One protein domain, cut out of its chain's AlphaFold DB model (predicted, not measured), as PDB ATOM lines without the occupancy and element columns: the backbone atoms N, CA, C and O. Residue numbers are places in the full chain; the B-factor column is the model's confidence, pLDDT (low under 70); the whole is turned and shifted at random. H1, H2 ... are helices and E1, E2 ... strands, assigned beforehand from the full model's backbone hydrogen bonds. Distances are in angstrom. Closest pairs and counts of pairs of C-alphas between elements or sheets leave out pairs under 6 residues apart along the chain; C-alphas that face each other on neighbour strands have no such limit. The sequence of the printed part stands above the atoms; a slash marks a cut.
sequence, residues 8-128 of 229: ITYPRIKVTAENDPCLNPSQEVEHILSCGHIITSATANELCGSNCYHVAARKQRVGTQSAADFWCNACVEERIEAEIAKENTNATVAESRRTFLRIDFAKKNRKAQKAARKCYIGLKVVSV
ATOM      1  N   ILE A   8     -34.482  12.838   2.994       69.25
ATOM      2  CA  ILE A   8     -35.051  14.128   2.619       69.25
ATOM      3  C   ILE A   8     -34.116  14.764   1.596       69.25
ATOM      4  O   ILE A   8     -32.909  14.854   1.817       69.25
ATOM      5  N   THR A   9     -34.678  15.205   0.478       71.31
ATOM      6  CA  THR A   9     -33.948  15.926  -0.565       71.31
ATOM      7  C   THR A   9     -34.681  17.205  -0.931       71.31
ATOM      8  O   THR A   9     -35.912  17.267  -0.910       71.31
ATOM      9  N   TYR A  10     -33.904  18.228  -1.266       80.00
ATOM     10  CA  TYR A  10     -34.390  19.524  -1.712       80.00
ATOM     11  C   TYR A  10     -33.860  19.734  -3.128       80.00
ATOM     12  O   TYR A  10     -32.688  20.071  -3.287       80.00
ATOM     13  N   PRO A  11     -34.660  19.454  -4.170       77.44
ATOM     14  CA  PRO A  11     -34.172  19.502  -5.539       77.44
ATOM     15  C   PRO A  11     -33.574  20.872  -5.868       77.44
ATOM     16  O   PRO A  11     -34.198  21.911  -5.644       77.44
ATOM     17  N   ARG A  12     -32.350  20.850  -6.401       86.12
ATOM     18  CA  ARG A  12     -31.676  22.019  -6.961       86.12
ATOM     19  C   ARG A  12     -31.649  21.881  -8.469       86.12
ATOM     20  O   ARG A  12     -31.151  20.882  -8.986       86.12
ATOM     21  N   ILE A  13     -32.141  22.894  -9.162       87.75
ATOM     22  CA  ILE A  13     -32.065  22.965 -10.614       87.75
ATOM     23  C   ILE A  13     -30.979  23.969 -10.985       87.75
ATOM     24  O   ILE A  13     -30.887  25.061 -10.425       87.75
ATOM     25  N   LYS A  14     -30.133  23.590 -11.946       89.81
ATOM     26  CA  LYS A  14     -29.274  24.557 -12.623       89.81
ATOM     27  C   LYS A  14     -30.162  25.395 -13.531       89.81
ATOM     28  O   LYS A  14     -30.702  24.869 -14.505       89.81
ATOM     29  N   VAL A  15     -30.299  26.672 -13.200       88.25
ATOM     30  CA  VAL A  15     -31.155  27.568 -13.970       88.25
ATOM     31  C   VAL A  15     -30.502  27.893 -15.307       88.25
ATOM     32  O   VAL A  15     -29.315  28.210 -15.399       88.25
ATOM     33  N   THR A  16     -31.309  27.770 -16.339       89.81
ATOM     34  CA  THR A  16     -31.067  28.060 -17.747       89.81
ATOM     35  C   THR A  16     -32.241  28.908 -18.231       89.81
ATOM     36  O   THR A  16     -33.239  29.030 -17.521       89.81
ATOM     37  N   ALA A  17     -32.142  29.524 -19.407       85.50
ATOM     38  CA  ALA A  17     -33.243  30.347 -19.906       85.50
ATOM     39  C   ALA A  17     -34.509  29.507 -20.165       85.50
ATOM     40  O   ALA A  17     -35.621  30.006 -20.044       85.50
ATOM     41  N   GLU A  18     -34.332  28.225 -20.481       87.56
ATOM     42  CA  GLU A  18     -35.390  27.298 -20.875       87.56
ATOM     43  C   GLU A  18     -36.159  26.718 -19.684       87.56
ATOM     44  O   GLU A  18     -37.289  26.262 -19.845       87.56
ATOM     45  N   ASN A  19     -35.549  26.700 -18.497       89.25
ATOM     46  CA  ASN A  19     -36.123  26.094 -17.295       89.25
ATOM     47  C   ASN A  19     -36.290  27.087 -16.139       89.25
ATOM     48  O   ASN A  19     -36.426  26.638 -15.005       89.25
ATOM     49  N   ASP A  20     -36.239  28.398 -16.406       89.44
ATOM     50  CA  ASP A  20     -36.571  29.438 -15.430       89.44
ATOM     51  C   ASP A  20     -38.100  29.601 -15.365       89.44
ATOM     52  O   ASP A  20     -38.690  30.163 -16.294       89.44
ATOM     53  N   PRO A  21     -38.766  29.155 -14.282       88.12
ATOM     54  CA  PRO A  21     -40.214  29.255 -14.144       88.12
ATOM     55  C   PRO A  21     -40.707  30.696 -14.182       88.12
ATOM     56  O   PRO A  21     -41.805  30.963 -14.650       88.12
ATOM     57  N   CYS A  22     -39.860  31.651 -13.782       87.31
ATOM     58  CA  CYS A  22     -40.220  33.065 -13.786       87.31
ATOM     59  C   CYS A  22     -40.345  33.631 -15.210       87.31
ATOM     60  O   CYS A  22     -40.908  34.706 -15.394       87.31
ATOM     61  N   LEU A  23     -39.785  32.940 -16.208       88.50
ATOM     62  CA  LEU A  23     -39.876  33.293 -17.627       88.50
ATOM     63  C   LEU A  23     -40.813  32.356 -18.399       88.50
ATOM     64  O   LEU A  23     -41.045  32.576 -19.588       88.50
ATOM     65  N   ASN A  24     -41.343  31.317 -17.747       89.19
ATOM     66  CA  ASN A  24     -42.173  30.297 -18.366       89.19
ATOM     67  C   ASN A  24     -43.626  30.398 -17.863       89.19
ATOM     68  O   ASN A  24     -43.919  29.949 -16.756       89.19
ATOM     69  N   PRO A  25     -44.570  30.880 -18.692       87.50
ATOM     70  CA  PRO A  25     -45.977  31.013 -18.303       87.50
ATOM     71  C   PRO A  25     -46.642  29.697 -17.878       87.50
ATOM     72  O   PRO A  25     -47.624  29.710 -17.147       87.50
ATOM     73  N   SER A  26     -46.120  28.544 -18.315       90.50
ATOM     74  CA  SER A  26     -46.652  27.235 -17.904       90.50
ATOM     75  C   SER A  26     -46.291  26.839 -16.466       90.50
ATOM     76  O   SER A  26     -46.828  25.861 -15.953       90.50
ATOM     77  N   GLN A  27     -45.403  27.594 -15.813       88.94
ATOM     78  CA  GLN A  27     -44.941  27.376 -14.442       88.94
ATOM     79  C   GLN A  27     -45.165  28.627 -13.579       88.94
ATOM     80  O   GLN A  27     -44.375  28.935 -12.696       88.94
ATOM     81  N   GLU A  28     -46.263  29.347 -13.824       84.88
ATOM     82  CA  GLU A  28     -46.591  30.638 -13.196       84.88
ATOM     83  C   GLU A  28     -46.725  30.613 -11.662       84.88
ATOM     84  O   GLU A  28     -46.764  31.672 -11.037       84.88
ATOM     85  N   VAL A  29     -46.810  29.426 -11.052       86.50
ATOM     86  CA  VAL A  29     -46.844  29.232  -9.592       86.50
ATOM     87  C   VAL A  29     -45.494  28.821  -9.005       86.50
ATOM     88  O   VAL A  29     -45.394  28.556  -7.812       86.50
ATOM     89  N   GLU A  30     -44.454  28.681  -9.822       88.12
ATOM     90  CA  GLU A  30     -43.130  28.269  -9.376       88.12
ATOM     91  C   GLU A  30     -42.139  29.427  -9.519       88.12
ATOM     92  O   GLU A  30     -42.162  30.193 -10.477       88.12
ATOM     93  N   HIS A  31     -41.207  29.524  -8.579       86.38
ATOM     94  CA  HIS A  31     -40.031  30.375  -8.697       86.38
ATOM     95  C   HIS A  31     -38.786  29.554  -8.394       86.38
ATOM     96  O   HIS A  31     -38.798  28.690  -7.518       86.38
ATOM     97  N   ILE A  32     -37.673  29.854  -9.062       88.94
ATOM     98  CA  ILE A  32     -36.370  29.322  -8.657       88.94
ATOM     99  C   ILE A  32     -35.609  30.395  -7.899       88.94
ATOM    100  O   ILE A  32     -35.472  31.528  -8.355       88.94
ATOM    101  N   LEU A  33     -35.087  30.030  -6.736       87.25
ATOM    102  CA  LEU A  33     -34.219  30.879  -5.933       87.25
ATOM    103  C   LEU A  33     -32.797  30.913  -6.490       87.25
ATOM    104  O   LEU A  33     -32.353  29.993  -7.171       87.25
ATOM    105  N   SER A  34     -32.024  31.928  -6.114       87.06
ATOM    106  CA  SER A  34     -30.616  32.070  -6.518       87.06
ATOM    107  C   SER A  34     -29.732  30.863  -6.163       87.06
ATOM    108  O   SER A  34     -28.746  30.601  -6.847       87.06
ATOM    109  N   CYS A  35     -30.085  30.093  -5.128       86.44
ATOM    110  CA  CYS A  35     -29.395  28.856  -4.751       86.44
ATOM    111  C   CYS A  35     -29.812  27.612  -5.559       86.44
ATOM    112  O   CYS A  35     -29.264  26.529  -5.325       86.44
ATOM    113  N   GLY A  36     -30.772  27.756  -6.476       88.00
ATOM    114  CA  GLY A  36     -31.313  26.701  -7.336       88.00
ATOM    115  C   GLY A  36     -32.507  25.939  -6.757       88.00
ATOM    116  O   GLY A  36     -33.028  25.053  -7.431       88.00
ATOM    117  N   HIS A  37     -32.946  26.240  -5.529       87.19
ATOM    118  CA  HIS A  37     -34.134  25.608  -4.938       87.19
ATOM    119  C   HIS A  37     -35.415  26.186  -5.536       87.19
ATOM    120  O   HIS A  37     -35.540  27.403  -5.667       87.19
ATOM    121  N   ILE A  38     -36.362  25.306  -5.860       85.88
ATOM    122  CA  ILE A  38     -37.688  25.688  -6.352       85.88
ATOM    123  C   ILE A  38     -38.581  26.033  -5.166       85.88
ATOM    124  O   ILE A  38     -38.563  25.351  -4.131       85.88
ATOM    125  N   ILE A  39     -39.371  27.085  -5.333       81.75
ATOM    126  CA  ILE A  39     -40.460  27.429  -4.439       81.75
ATOM    127  C   ILE A  39     -41.775  27.530  -5.197       81.75
ATOM    128  O   ILE A  39     -41.771  27.887  -6.369       81.75
ATOM    129  N   THR A  40     -42.882  27.228  -4.524       81.88
ATOM    130  CA  THR A  40     -44.223  27.362  -5.095       81.88
ATOM    131  C   THR A  40     -44.968  28.480  -4.372       81.88
ATOM    132  O   THR A  40     -45.057  28.472  -3.139       81.88
ATOM    133  N   SER A  41     -45.460  29.449  -5.135       77.69
ATOM    134  CA  SER A  41     -46.311  30.542  -4.675       77.69
ATOM    135  C   SER A  41     -47.733  30.068  -4.381       77.69
ATOM    136  O   SER A  41     -48.171  29.001  -4.818       77.69
ATOM    137  N   ALA A  42     -48.480  30.866  -3.616       76.19
ATOM    138  CA  ALA A  42     -49.895  30.586  -3.365       76.19
ATOM    139  C   ALA A  42     -50.763  30.877  -4.600       76.19
ATOM    140  O   ALA A  42     -51.796  30.235  -4.799       76.19
ATOM    141  N   THR A  43     -50.336  31.840  -5.418       76.75
ATOM    142  CA  THR A  43     -51.037  32.293  -6.618       76.75
ATOM    143  C   THR A  43     -50.099  32.343  -7.812       76.75
ATOM    144  O   THR A  43     -48.899  32.586  -7.678       76.75
ATOM    145  N   ALA A  44     -50.669  32.154  -8.997       82.81
ATOM    146  CA  ALA A  44     -49.976  32.399 -10.249       82.81
ATOM    147  C   ALA A  44     -49.485  33.851 -10.350       82.81
ATOM    148  O   ALA A  44     -50.148  34.763  -9.851       82.81
ATOM    149  N   ASN A  45     -48.366  34.060 -11.048       79.19
ATOM    150  CA  ASN A  45     -47.795  35.376 -11.348       79.19
ATOM    151  C   ASN A  45     -47.470  36.208 -10.095       79.19
ATOM    152  O   ASN A  45     -47.499  37.440 -10.132       79.19
ATOM    153  N   GLU A  46     -47.167  35.543  -8.978       80.94
ATOM    154  CA  GLU A  46     -46.695  36.224  -7.778       80.94
ATOM    155  C   GLU A  46     -45.379  36.963  -8.083       80.94
ATOM    156  O   GLU A  46     -44.512  36.489  -8.825       80.94
ATOM    157  N   LEU A  47     -45.254  38.190  -7.578       82.19
ATOM    158  CA  LEU A  47     -44.139  39.056  -7.943       82.19
ATOM    159  C   LEU A  47     -42.840  38.507  -7.380       82.19
ATOM    160  O   LEU A  47     -42.746  38.158  -6.214       82.19
ATOM    161  N   CYS A  48     -41.802  38.460  -8.201       83.12
ATOM    162  CA  CYS A  48     -40.581  37.775  -7.823       83.12
ATOM    163  C   CYS A  48     -39.790  38.551  -6.760       83.12
ATOM    164  O   CYS A  48     -39.409  39.708  -6.944       83.12
ATOM    165  N   GLY A  49     -39.494  37.883  -5.646       76.75
ATOM    166  CA  GLY A  49     -38.687  38.435  -4.565       76.75
ATOM    167  C   GLY A  49     -37.223  38.621  -4.970       76.75
ATOM    168  O   GLY A  49     -36.727  38.014  -5.919       76.75
ATOM    169  N   SER A  50     -36.467  39.417  -4.207       74.25
ATOM    170  CA  SER A  50     -35.034  39.661  -4.481       74.25
ATOM    171  C   SER A  50     -34.151  38.410  -4.457       74.25
ATOM    172  O   SER A  50     -33.016  38.442  -4.934       74.25
ATOM    173  N   ASN A  51     -34.664  37.334  -3.868       77.81
ATOM    174  CA  ASN A  51     -34.029  36.038  -3.742       77.81
ATOM    175  C   ASN A  51     -34.298  35.118  -4.947       77.81
ATOM    176  O   ASN A  51     -33.619  34.096  -5.074       77.81
ATOM    177  N   CYS A  52     -35.245  35.469  -5.825       84.75
ATOM    178  CA  CYS A  52     -35.487  34.767  -7.080       84.75
ATOM    179  C   CYS A  52     -34.260  34.877  -7.985       84.75
ATOM    180  O   CYS A  52     -33.585  35.908  -8.026       84.75
ATOM    181  N   TYR A  53     -33.974  33.810  -8.725       88.12
ATOM    182  CA  TYR A  53     -32.787  33.676  -9.555       88.12
ATOM    183  C   TYR A  53     -32.649  34.829 -10.552       88.12
ATOM    184  O   TYR A  53     -31.605  35.478 -10.564       88.12
ATOM    185  N   HIS A  54     -33.686  35.147 -11.333       85.56
ATOM    186  CA  HIS A  54     -33.594  36.222 -12.326       85.56
ATOM    187  C   HIS A  54     -33.434  37.609 -11.676       85.56
ATOM    188  O   HIS A  54     -32.693  38.440 -12.204       85.56
ATOM    189  N   VAL A  55     -34.049  37.862 -10.509       85.44
ATOM    190  CA  VAL A  55     -33.874  39.131  -9.778       85.44
ATOM    191  C   VAL A  55     -32.450  39.242  -9.240       85.44
ATOM    192  O   VAL A  55     -31.791  40.262  -9.435       85.44
ATOM    193  N   ALA A  56     -31.946  38.180  -8.611       83.38
ATOM    194  CA  ALA A  56     -30.575  38.101  -8.123       83.38
ATOM    195  C   ALA A  56     -29.562  38.272  -9.265       83.38
ATOM    196  O   ALA A  56     -28.663  39.103  -9.166       83.38
ATOM    197  N   ALA A  57     -29.746  37.561 -10.380       84.00
ATOM    198  CA  ALA A  57     -28.900  37.663 -11.565       84.00
ATOM    199  C   ALA A  57     -28.911  39.083 -12.155       84.00
ATOM    200  O   ALA A  57     -27.864  39.604 -12.542       84.00
ATOM    201  N   ARG A  58     -30.072  39.755 -12.171       83.69
ATOM    202  CA  ARG A  58     -30.170  41.165 -12.570       83.69
ATOM    203  C   ARG A  58     -29.386  42.068 -11.616       83.69
ATOM    204  O   ARG A  58     -28.599  42.884 -12.084       83.69
ATOM    205  N   LYS A  59     -29.534  41.901 -10.297       80.81
ATOM    206  CA  LYS A  59     -28.784  42.686  -9.300       80.81
ATOM    207  C   LYS A  59     -27.271  42.498  -9.415       80.81
ATOM    208  O   LYS A  59     -26.541  43.477  -9.295       80.81
ATOM    209  N   GLN A  60     -26.805  41.280  -9.701       79.69
ATOM    210  CA  GLN A  60     -25.383  41.006  -9.955       79.69
ATOM    211  C   GLN A  60     -24.860  41.784 -11.159       79.69
ATOM    212  O   GLN A  60     -23.814  42.418 -11.063       79.69
ATOM    213  N   ARG A  61     -25.602  41.788 -12.273       82.00
ATOM    214  CA  ARG A  61     -25.224  42.536 -13.484       82.00
ATOM    215  C   ARG A  61     -25.151  44.042 -13.246       82.00
ATOM    216  O   ARG A  61     -24.329  44.709 -13.857       82.00
ATOM    217  N   VAL A  62     -25.997  44.559 -12.356       82.62
ATOM    218  CA  VAL A  62     -26.046  45.984 -11.989       82.62
ATOM    219  C   VAL A  62     -25.096  46.307 -10.815       82.62
ATOM    220  O   VAL A  62     -25.017  47.448 -10.382       82.62
ATOM    221  N   GLY A  63     -24.355  45.326 -10.282       75.56
ATOM    222  CA  GLY A  63     -23.383  45.537  -9.199       75.56
ATOM    223  C   GLY A  63     -23.999  45.864  -7.833       75.56
ATOM    224  O   GLY A  63     -23.325  46.421  -6.975       75.56
ATOM    225  N   THR A  64     -25.274  45.531  -7.613       68.62
ATOM    226  CA  THR A  64     -26.033  45.912  -6.403       68.62
ATOM    227  C   THR A  64     -26.239  44.770  -5.411       68.62
ATOM    228  O   THR A  64     -26.919  44.952  -4.404       68.62
ATOM    229  N   GLN A  65     -25.699  43.576  -5.677       66.00
ATOM    230  CA  GLN A  65     -25.904  42.428  -4.796       66.00
ATOM    231  C   GLN A  65     -24.812  42.328  -3.728       66.00
ATOM    232  O   GLN A  65     -23.629  42.228  -4.052       66.00
ATOM    233  N   SER A  66     -25.217  42.275  -2.458       61.00
ATOM    234  CA  SER A  66     -24.322  41.975  -1.345       61.00
ATOM    235  C   SER A  66     -24.360  40.472  -1.024       61.00
ATOM    236  O   SER A  66     -25.389  39.805  -1.144       61.00
ATOM    237  N   ALA A  67     -23.229  39.907  -0.589       56.75
ATOM    238  CA  ALA A  67     -23.146  38.502  -0.174       56.75
ATOM    239  C   ALA A  67     -23.967  38.189   1.098       56.75
ATOM    240  O   ALA A  67     -24.175  37.020   1.422       56.75
ATOM    241  N   ALA A  68     -24.430  39.213   1.825       57.50
ATOM    242  CA  ALA A  68     -25.169  39.078   3.078       57.50
ATOM    243  C   ALA A  68     -26.693  38.914   2.893       57.50
ATOM    244  O   ALA A  68     -27.407  38.726   3.876       57.50
ATOM    245  N   ASP A  69     -27.198  38.950   1.656       62.59
ATOM    246  CA  ASP A  69     -28.623  39.218   1.400       62.59
ATOM    247  C   ASP A  69     -29.530  37.973   1.406       62.59
ATOM    248  O   ASP A  69     -30.750  38.092   1.261       62.59
ATOM    249  N   PHE A  70     -28.971  36.766   1.545       73.69
ATOM    250  CA  PHE A  70     -29.700  35.537   1.224       73.69
ATOM    251  C   PHE A  70     -29.629  34.453   2.305       73.69
ATOM    252  O   PHE A  70     -28.552  33.975   2.670       73.69
ATOM    253  N   TRP A  71     -30.803  34.003   2.766       78.00
ATOM    254  CA  TRP A  71     -30.958  32.867   3.670       78.00
ATOM    255  C   TRP A  71     -32.001  31.886   3.136       78.00
ATOM    256  O   TRP A  71     -33.179  32.215   3.007       78.00
ATOM    257  N   CYS A  72     -31.582  30.649   2.876       81.56
ATOM    258  CA  CYS A  72     -32.451  29.589   2.375       81.56
ATOM    259  C   CYS A  72     -32.541  28.442   3.375       81.56
ATOM    260  O   CYS A  72     -31.538  27.791   3.671       81.56
ATOM    261  N   ASN A  73     -33.753  28.158   3.856       80.44
ATOM    262  CA  ASN A  73     -33.977  27.054   4.786       80.44
ATOM    263  C   ASN A  73     -33.665  25.689   4.146       80.44
ATOM    264  O   ASN A  73     -33.120  24.828   4.826       80.44
ATOM    265  N   ALA A  74     -33.894  25.504   2.838       82.50
ATOM    266  CA  ALA A  74     -33.508  24.269   2.145       82.50
ATOM    267  C   ALA A  74     -31.982  24.064   2.134       82.50
ATOM    268  O   ALA A  74     -31.503  22.977   2.442       82.50
ATOM    269  N   CYS A  75     -31.196  25.123   1.890       85.06
ATOM    270  CA  CYS A  75     -29.733  25.065   2.001       85.06
ATOM    271  C   CYS A  75     -29.262  24.690   3.415       85.06
ATOM    272  O   CYS A  75     -28.233  24.032   3.569       85.06
ATOM    273  N   VAL A  76     -29.977  25.143   4.448       85.25
ATOM    274  CA  VAL A  76     -29.671  24.797   5.843       85.25
ATOM    275  C   VAL A  76     -29.968  23.324   6.094       85.25
ATOM    276  O   VAL A  76     -29.101  22.618   6.601       85.25
ATOM    277  N   GLU A  77     -31.142  22.839   5.691       84.38
ATOM    278  CA  GLU A  77     -31.523  21.435   5.865       84.38
ATOM    279  C   GLU A  77     -30.583  20.483   5.110       84.38
ATOM    280  O   GLU A  77     -30.159  19.478   5.669       84.38
ATOM    281  N   GLU A  78     -30.146  20.814   3.891       85.94
ATOM    282  CA  GLU A  78     -29.151  20.007   3.166       85.94
ATOM    283  C   GLU A  78     -27.806  19.923   3.898       85.94
ATOM    284  O   GLU A  78     -27.180  18.862   3.933       85.94
ATOM    285  N   ARG A  79     -27.350  21.028   4.504       88.50
ATOM    286  CA  ARG A  79     -26.130  21.026   5.328       88.50
ATOM    287  C   ARG A  79     -26.303  20.137   6.555       88.50
ATOM    288  O   ARG A  79     -25.390  19.384   6.883       88.50
ATOM    289  N   ILE A  80     -27.470  20.196   7.193       86.31
ATOM    290  CA  ILE A  80     -27.823  19.351   8.340       86.31
ATOM    291  C   ILE A  80     -27.829  17.870   7.937       86.31
ATOM    292  O   ILE A  80     -27.190  17.059   8.607       86.31
ATOM    293  N   GLU A  81     -28.474  17.504   6.825       84.50
ATOM    294  CA  GLU A  81     -28.479  16.118   6.342       84.50
ATOM    295  C   GLU A  81     -27.064  15.626   6.006       84.50
ATOM    296  O   GLU A  81     -26.717  14.492   6.340       84.50
ATOM    297  N   ALA A  82     -26.218  16.475   5.412       87.06
ATOM    298  CA  ALA A  82     -24.824  16.139   5.125       87.06
ATOM    299  C   ALA A  82     -23.991  15.906   6.397       87.06
ATOM    300  O   ALA A  82     -23.070  15.087   6.387       87.06
ATOM    301  N   GLU A  83     -24.290  16.598   7.501       88.50
ATOM    302  CA  GLU A  83     -23.666  16.333   8.802       88.50
ATOM    303  C   GLU A  83     -24.158  15.016   9.407       88.50
ATOM    304  O   GLU A  83     -23.343  14.187   9.810       88.50
ATOM    305  N   ILE A  84     -25.469  14.767   9.392       84.81
ATOM    306  CA  ILE A  84     -26.069  13.535   9.930       84.81
ATOM    307  C   ILE A  84     -25.611  12.299   9.150       84.81
ATOM    308  O   ILE A  84     -25.393  11.237   9.737       84.81
ATOM    309  N   ALA A  85     -25.443  12.415   7.830       83.69
ATOM    310  CA  ALA A  85     -24.972  11.325   6.979       83.69
ATOM    311  C   ALA A  85     -23.593  10.789   7.408       83.69
ATOM    312  O   ALA A  85     -23.328   9.601   7.231       83.69
ATOM    313  N   LYS A  86     -22.747  11.623   8.029       87.75
ATOM    314  CA  LYS A  86     -21.422  11.223   8.535       87.75
ATOM    315  C   LYS A  86     -21.498  10.335   9.776       87.75
ATOM    316  O   LYS A  86     -20.568   9.580  10.035       87.75
ATOM    317  N   GLU A  87     -22.581  10.420  10.549       84.62
ATOM    318  CA  GLU A  87     -22.686   9.791  11.872       84.62
ATOM    319  C   GLU A  87     -23.264   8.355  11.823       84.62
ATOM    320  O   GLU A  87     -23.284   7.677  12.847       84.62
ATOM    321  N   ASN A  88     -23.722   7.864  10.657       76.88
ATOM    322  CA  ASN A  88     -24.342   6.534  10.462       76.88
ATOM    323  C   ASN A  88     -25.338   6.134  11.579       76.88
ATOM    324  O   ASN A  88     -25.270   5.050  12.163       76.88
ATOM    325  N   THR A  89     -26.256   7.044  11.910       77.62
ATOM    326  CA  THR A  89     -27.214   6.900  13.015       77.62
ATOM    327  C   THR A  89     -28.540   6.265  12.577       77.62
ATOM    328  O   THR A  89     -28.906   6.265  11.399       77.62
ATOM    329  N   ASN A  90     -29.291   5.712  13.538       80.62
ATOM    330  CA  ASN A  90     -30.659   5.237  13.298       80.62
ATOM    331  C   ASN A  90     -31.654   6.411  13.163       80.62
ATOM    332  O   ASN A  90     -31.339   7.541  13.534       80.62
ATOM    333  N   ALA A  91     -32.866   6.139  12.666       72.94
ATOM    334  CA  ALA A  91     -33.869   7.167  12.364       72.94
ATOM    335  C   ALA A  91     -34.239   8.062  13.567       72.94
ATOM    336  O   ALA A  91     -34.307   9.279  13.427       72.94
ATOM    337  N   THR A  92     -34.416   7.490  14.763       75.69
ATOM    338  CA  THR A  92     -34.781   8.247  15.976       75.69
ATOM    339  C   THR A  92     -33.670   9.203  16.415       75.69
ATOM    340  O   THR A  92     -33.926  10.355  16.777       75.69
ATOM    341  N   VAL A  93     -32.421   8.735  16.362       82.62
ATOM    342  CA  VAL A  93     -31.248   9.559  16.675       82.62
ATOM    343  C   VAL A  93     -31.060  10.641  15.612       82.62
ATOM    344  O   VAL A  93     -30.795  11.788  15.966       82.62
ATOM    345  N   ALA A  94     -31.263  10.309  14.334       78.25
ATOM    346  CA  ALA A  94     -31.195  11.268  13.237       78.25
ATOM    347  C   ALA A  94     -32.203  12.414  13.421       78.25
ATOM    348  O   ALA A  94     -31.814  13.573  13.313       78.25
ATOM    349  N   GLU A  95     -33.455  12.133  13.792       78.75
ATOM    350  CA  GLU A  95     -34.460  13.191  13.986       78.75
ATOM    351  C   GLU A  95     -34.148  14.101  15.184       78.75
ATOM    352  O   GLU A  95     -34.236  15.331  15.103       78.75
ATOM    353  N   SER A  96     -33.683  13.508  16.287       82.25
ATOM    354  CA  SER A  96     -33.215  14.274  17.449       82.25
ATOM    355  C   SER A  96     -32.040  15.187  17.070       82.25
ATOM    356  O   SER A  96     -31.959  16.338  17.507       82.25
ATOM    357  N   ARG A  97     -31.146  14.694  16.201       85.44
ATOM    358  CA  ARG A  97     -29.992  15.435  15.693       85.44
ATOM    359  C   ARG A  97     -30.399  16.573  14.760       85.44
ATOM    360  O   ARG A  97     -29.883  17.673  14.941       85.44
ATOM    361  N   ARG A  98     -31.357  16.361  13.847       83.06
ATOM    362  CA  ARG A  98     -31.930  17.428  12.999       83.06
ATOM    363  C   ARG A  98     -32.465  18.565  13.845       83.06
ATOM    364  O   ARG A  98     -32.091  19.713  13.639       83.06
ATOM    365  N   THR A  99     -33.284  18.241  14.843       81.88
ATOM    366  CA  THR A  99     -33.875  19.237  15.745       81.88
ATOM    367  C   THR A  99     -32.798  20.057  16.456       81.88
ATOM    368  O   THR A  99     -32.860  21.287  16.474       81.88
ATOM    369  N   PHE A 100     -31.769  19.393  16.991       90.56
ATOM    370  CA  PHE A 100     -30.643  20.075  17.624       90.56
ATOM    371  C   PHE A 100     -29.894  20.990  16.645       90.56
ATOM    372  O   PHE A 100     -29.662  22.160  16.955       90.56
ATOM    373  N   LEU A 101     -29.537  20.477  15.464       88.56
ATOM    374  CA  LEU A 101     -28.767  21.219  14.469       88.56
ATOM    375  C   LEU A 101     -29.556  22.409  13.914       88.56
ATOM    376  O   LEU A 101     -28.984  23.484  13.786       88.56
ATOM    377  N   ARG A 102     -30.870  22.285  13.688       85.19
ATOM    378  CA  ARG A 102     -31.744  23.412  13.304       85.19
ATOM    379  C   ARG A 102     -31.653  24.559  14.311       85.19
ATOM    380  O   ARG A 102     -31.442  25.711  13.931       85.19
ATOM    381  N   ILE A 103     -31.767  24.244  15.604       86.19
ATOM    382  CA  ILE A 103     -31.676  25.232  16.687       86.19
ATOM    383  C   ILE A 103     -30.274  25.852  16.743       86.19
ATOM    384  O   ILE A 103     -30.143  27.064  16.923       86.19
ATOM    385  N   ASP A 104     -29.226  25.041  16.604       91.19
ATOM    386  CA  ASP A 104     -27.837  25.502  16.627       91.19
ATOM    387  C   ASP A 104     -27.509  26.413  15.430       91.19
ATOM    388  O   ASP A 104     -26.996  27.518  15.622       91.19
ATOM    389  N   PHE A 105     -27.899  26.020  14.213       87.56
ATOM    390  CA  PHE A 105     -27.756  26.830  13.001       87.56
ATOM    391  C   PHE A 105     -28.501  28.160  13.121       87.56
ATOM    392  O   PHE A 105     -27.906  29.204  12.842       87.56
ATOM    393  N   ALA A 106     -29.755  28.154  13.582       84.69
ATOM    394  CA  ALA A 106     -30.531  29.379  13.783       84.69
ATOM    395  C   ALA A 106     -29.873  30.316  14.812       84.69
ATOM    396  O   ALA A 106     -29.813  31.528  14.611       84.69
ATOM    397  N   LYS A 107     -29.317  29.768  15.901       88.94
ATOM    398  CA  LYS A 107     -28.602  30.557  16.918       88.94
ATOM    399  C   LYS A 107     -27.310  31.164  16.374       88.94
ATOM    400  O   LYS A 107     -27.108  32.368  16.520       88.94
ATOM    401  N   LYS A 108     -26.458  30.357  15.735       89.69
ATOM    402  CA  LYS A 108     -25.164  30.798  15.180       89.69
ATOM    403  C   LYS A 108     -25.327  31.839  14.081       89.69
ATOM    404  O   LYS A 108     -24.520  32.753  13.972       89.69
ATOM    405  N   ASN A 109     -26.395  31.722  13.301       84.75
ATOM    406  CA  ASN A 109     -26.647  32.594  12.167       84.75
ATOM    407  C   ASN A 109     -27.728  33.634  12.455       84.75
ATOM    408  O   ASN A 109     -28.224  34.238  11.519       84.75
ATOM    409  N   ARG A 110     -28.093  33.899  13.718       84.88
ATOM    410  CA  ARG A 110     -29.224  34.785  14.051       84.88
ATOM    411  C   ARG A 110     -29.126  36.168  13.399       84.88
ATOM    412  O   ARG A 110     -30.136  36.685  12.935       84.88
ATOM    413  N   LYS A 111     -27.927  36.766  13.353       80.81
ATOM    414  CA  LYS A 111     -27.700  38.065  12.692       80.81
ATOM    415  C   LYS A 111     -27.906  37.955  11.180       80.81
ATOM    416  O   LYS A 111     -28.651  38.753  10.628       80.81
ATOM    417  N   ALA A 112     -27.319  36.937  10.548       76.06
ATOM    418  CA  ALA A 112     -27.491  36.670   9.123       76.06
ATOM    419  C   ALA A 112     -28.951  36.344   8.783       76.06
ATOM    420  O   ALA A 112     -29.487  36.927   7.868       76.06
ATOM    421  N   GLN A 113     -29.640  35.514   9.564       76.00
ATOM    422  CA  GLN A 113     -31.048  35.167   9.369       76.00
ATOM    423  C   GLN A 113     -31.996  36.357   9.589       76.00
ATOM    424  O   GLN A 113     -33.068  36.396   8.996       76.00
ATOM    425  N   LYS A 114     -31.639  37.303  10.469       77.56
ATOM    426  CA  LYS A 114     -32.413  38.534  10.688       77.56
ATOM    427  C   LYS A 114     -32.177  39.559   9.575       77.56
ATOM    428  O   LYS A 114     -33.104  40.280   9.233       77.56
ATOM    429  N   ALA A 115     -30.949  39.648   9.067       69.25
ATOM    430  CA  ALA A 115     -30.573  40.581   8.007       69.25
ATOM    431  C   ALA A 115     -30.927  40.063   6.604       69.25
ATOM    432  O   ALA A 115     -31.232  40.846   5.713       69.25
ATOM    433  N   ALA A 116     -30.888  38.749   6.412       65.44
ATOM    434  CA  ALA A 116     -31.181  38.103   5.150       65.44
ATOM    435  C   ALA A 116     -32.678  37.863   4.997       65.44
ATOM    436  O   ALA A 116     -33.389  37.538   5.953       65.44
ATOM    437  N   ARG A 117     -33.146  37.933   3.753       63.50
ATOM    438  CA  ARG A 117     -34.525  37.570   3.442       63.50
ATOM    439  C   ARG A 117     -34.708  36.070   3.619       63.50
ATOM    440  O   ARG A 117     -33.920  35.272   3.103       63.50
ATOM    441  N   LYS A 118     -35.747  35.686   4.361       62.59
ATOM    442  CA  LYS A 118     -36.067  34.282   4.612       62.59
ATOM    443  C   LYS A 118     -36.673  33.672   3.355       62.59
ATOM    444  O   LYS A 118     -37.753  34.060   2.934       62.59
ATOM    445  N   CYS A 119     -36.013  32.667   2.797       64.38
ATOM    446  CA  CYS A 119     -36.666  31.726   1.902       64.38
ATOM    447  C   CYS A 119     -37.312  30.618   2.742       64.38
ATOM    448  O   CYS A 119     -36.651  29.979   3.574       64.38
ATOM    449  N   TYR A 120     -38.591  30.356   2.489       62.50
ATOM    450  CA  TYR A 120     -39.202  29.103   2.915       62.50
ATOM    451  C   TYR A 120     -38.887  28.026   1.879       62.50
ATOM    452  O   TYR A 120     -38.736  28.303   0.688       62.50
ATOM    453  N   ILE A 121     -38.694  26.802   2.364       61.28
ATOM    454  CA  ILE A 121     -38.587  25.619   1.511       61.28
ATOM    455  C   ILE A 121     -39.885  25.574   0.717       61.28
ATOM    456  O   ILE A 121     -40.925  25.608   1.351       61.28
ATOM    457  N   GLY A 122     -39.847  25.523  -0.611       56.47
ATOM    458  CA  GLY A 122     -41.077  25.365  -1.384       56.47
ATOM    459  C   GLY A 122     -41.242  23.980  -2.000       56.47
ATOM    460  O   GLY A 122     -42.357  23.632  -2.345       56.47
ATOM    461  N   LEU A 123     -40.196  23.140  -2.004       65.62
ATOM    462  CA  LEU A 123     -40.302  21.713  -2.312       65.62
ATOM    463  C   LEU A 123     -39.408  20.871  -1.391       65.62
ATOM    464  O   LEU A 123     -38.191  21.055  -1.340       65.62
ATOM    465  N   LYS A 124     -40.026  19.920  -0.686       68.06
ATOM    466  CA  LYS A 124     -39.368  18.873   0.105       68.06
ATOM    467  C   LYS A 124     -39.755  17.523  -0.493       68.06
ATOM    468  O   LYS A 124     -40.935  17.193  -0.551       68.06
ATOM    469  N   VAL A 125     -38.770  16.737  -0.919       69.19
ATOM    470  CA  VAL A 125     -38.998  15.369  -1.403       69.19
ATOM    471  C   VAL A 125     -38.531  14.396  -0.335       69.19
ATOM    472  O   VAL A 125     -37.339  14.330  -0.025       69.19
ATOM    473  N   VAL A 126     -39.471  13.641   0.228       68.56
ATOM    474  CA  VAL A 126     -39.191  12.553   1.168       68.56
ATOM    475  C   VAL A 126     -39.214  11.234   0.407       68.56
ATOM    476  O   VAL A 126     -40.163  10.930  -0.310       68.56
ATOM    477  N   SER A 127     -38.154  10.445   0.549       71.44
ATOM    478  CA  SER A 127     -38.036   9.130  -0.080       71.44
ATOM    479  C   SER A 127     -37.687   8.061   0.945       71.44
ATOM    480  O   SER A 127     -36.974   8.306   1.921       71.44
ATOM    481  N   VAL A 128     -38.185   6.850   0.712       73.94
ATOM    482  CA  VAL A 128     -37.856   5.660   1.497       73.94
ATOM    483  C   VAL A 128     -37.252   4.597   0.585       73.94
ATOM    484  O   VAL A 128     -37.668   4.478  -0.568       73.94
TER     485      VAL A 128
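What this domain is: This is residues 8 to 128 of the 229 residues of an uncharacterized protein of Trematosphaeria pertusa (UniProt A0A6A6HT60). Two short parallel strands, E3 and E4, lie in the middle of this two-lobed domain, with H2 and H3 crossing as a pair of long helices in one lobe and H4 at the end of H3 close to E3. The other lobe is mostly loops and holds the small hairpin E1 and E2 and the helix H1; the end strand E5 runs beside residues 8 to 9. The 121 printed residues have four named helices and five named strands, in the order E1 E2 H1 E3 H2 H3 H4 E4 E5, class mixed, helices and strands. The two sheets are E3 and E4, parallel, and E1 and E2, antiparallel. The whole is only just compact, close to loose, with a radius of gyration of the C-alphas of 15.9 A and spans of 43 by 34 by 23 A.

Where its parts are: Start with E3, residues 70 to 72, whose C-alpha 70 is at (-29.700, 35.537, 1.224), and with its neighbour E4, residues 117 to 119. From E3 the backbone enters H2, residues 73 to 86, 20.6 A long. H3, residues 91 to 108, is the longest helix at 25.3 A; find C-alpha 91 at (-33.869, 7.167, 12.364). H4 is residues 110 to 115. Look earlier for E1, residues 30 to 32, E2, residues 38 to 40, and H1, residues 53 to 61, 12.3 A long. E5, residues 125 to 127, ends with C-alpha 127 at (-38.036, 9.130, -0.080).

How they stand to each other: E3 and E4 are parallel at 24 degrees, with N 119 and O 71 at 2.9 A, within hydrogen-bond range. With H2, H3 and H4 between them along the chain, they form a strand-helix-strand unit, two parallel neighbour strands joined through helices. H2 and H3 touch, their closest C-alphas those of Ile 80 and Leu 101 at 6.5 A, at a steep tilt of 51 degrees, opposite ways. H3 and H4 are close but not clearly touching; C-alphas 106 and 113 are the closest, 7.3 A apart. E1 and E2 are an antiparallel hairpin at 152 degrees, with N 31 and O 39 at 2.8 A, within hydrogen-bond range. H1 is apart from H2, H3 and H4. E5 pairs with no named strand, but its residues 125 to 126 pair antiparallel with residues 8 to 9. Every O i to N i+4 pair is within hydrogen-bond range in H1, H3 and H4; in H2, 9 of 10 are.

The domain as a whole: The C-alphas farthest apart, those of Val 62 and Asn 90, are 48.2 A from each other. The printed part has no cut; the link from E2 to H1, 12 residues, is long. Mean pLDDT of the printed part is 80.4, and residue 8, residues 64 to 69 and residues 115 to 126 are under 70.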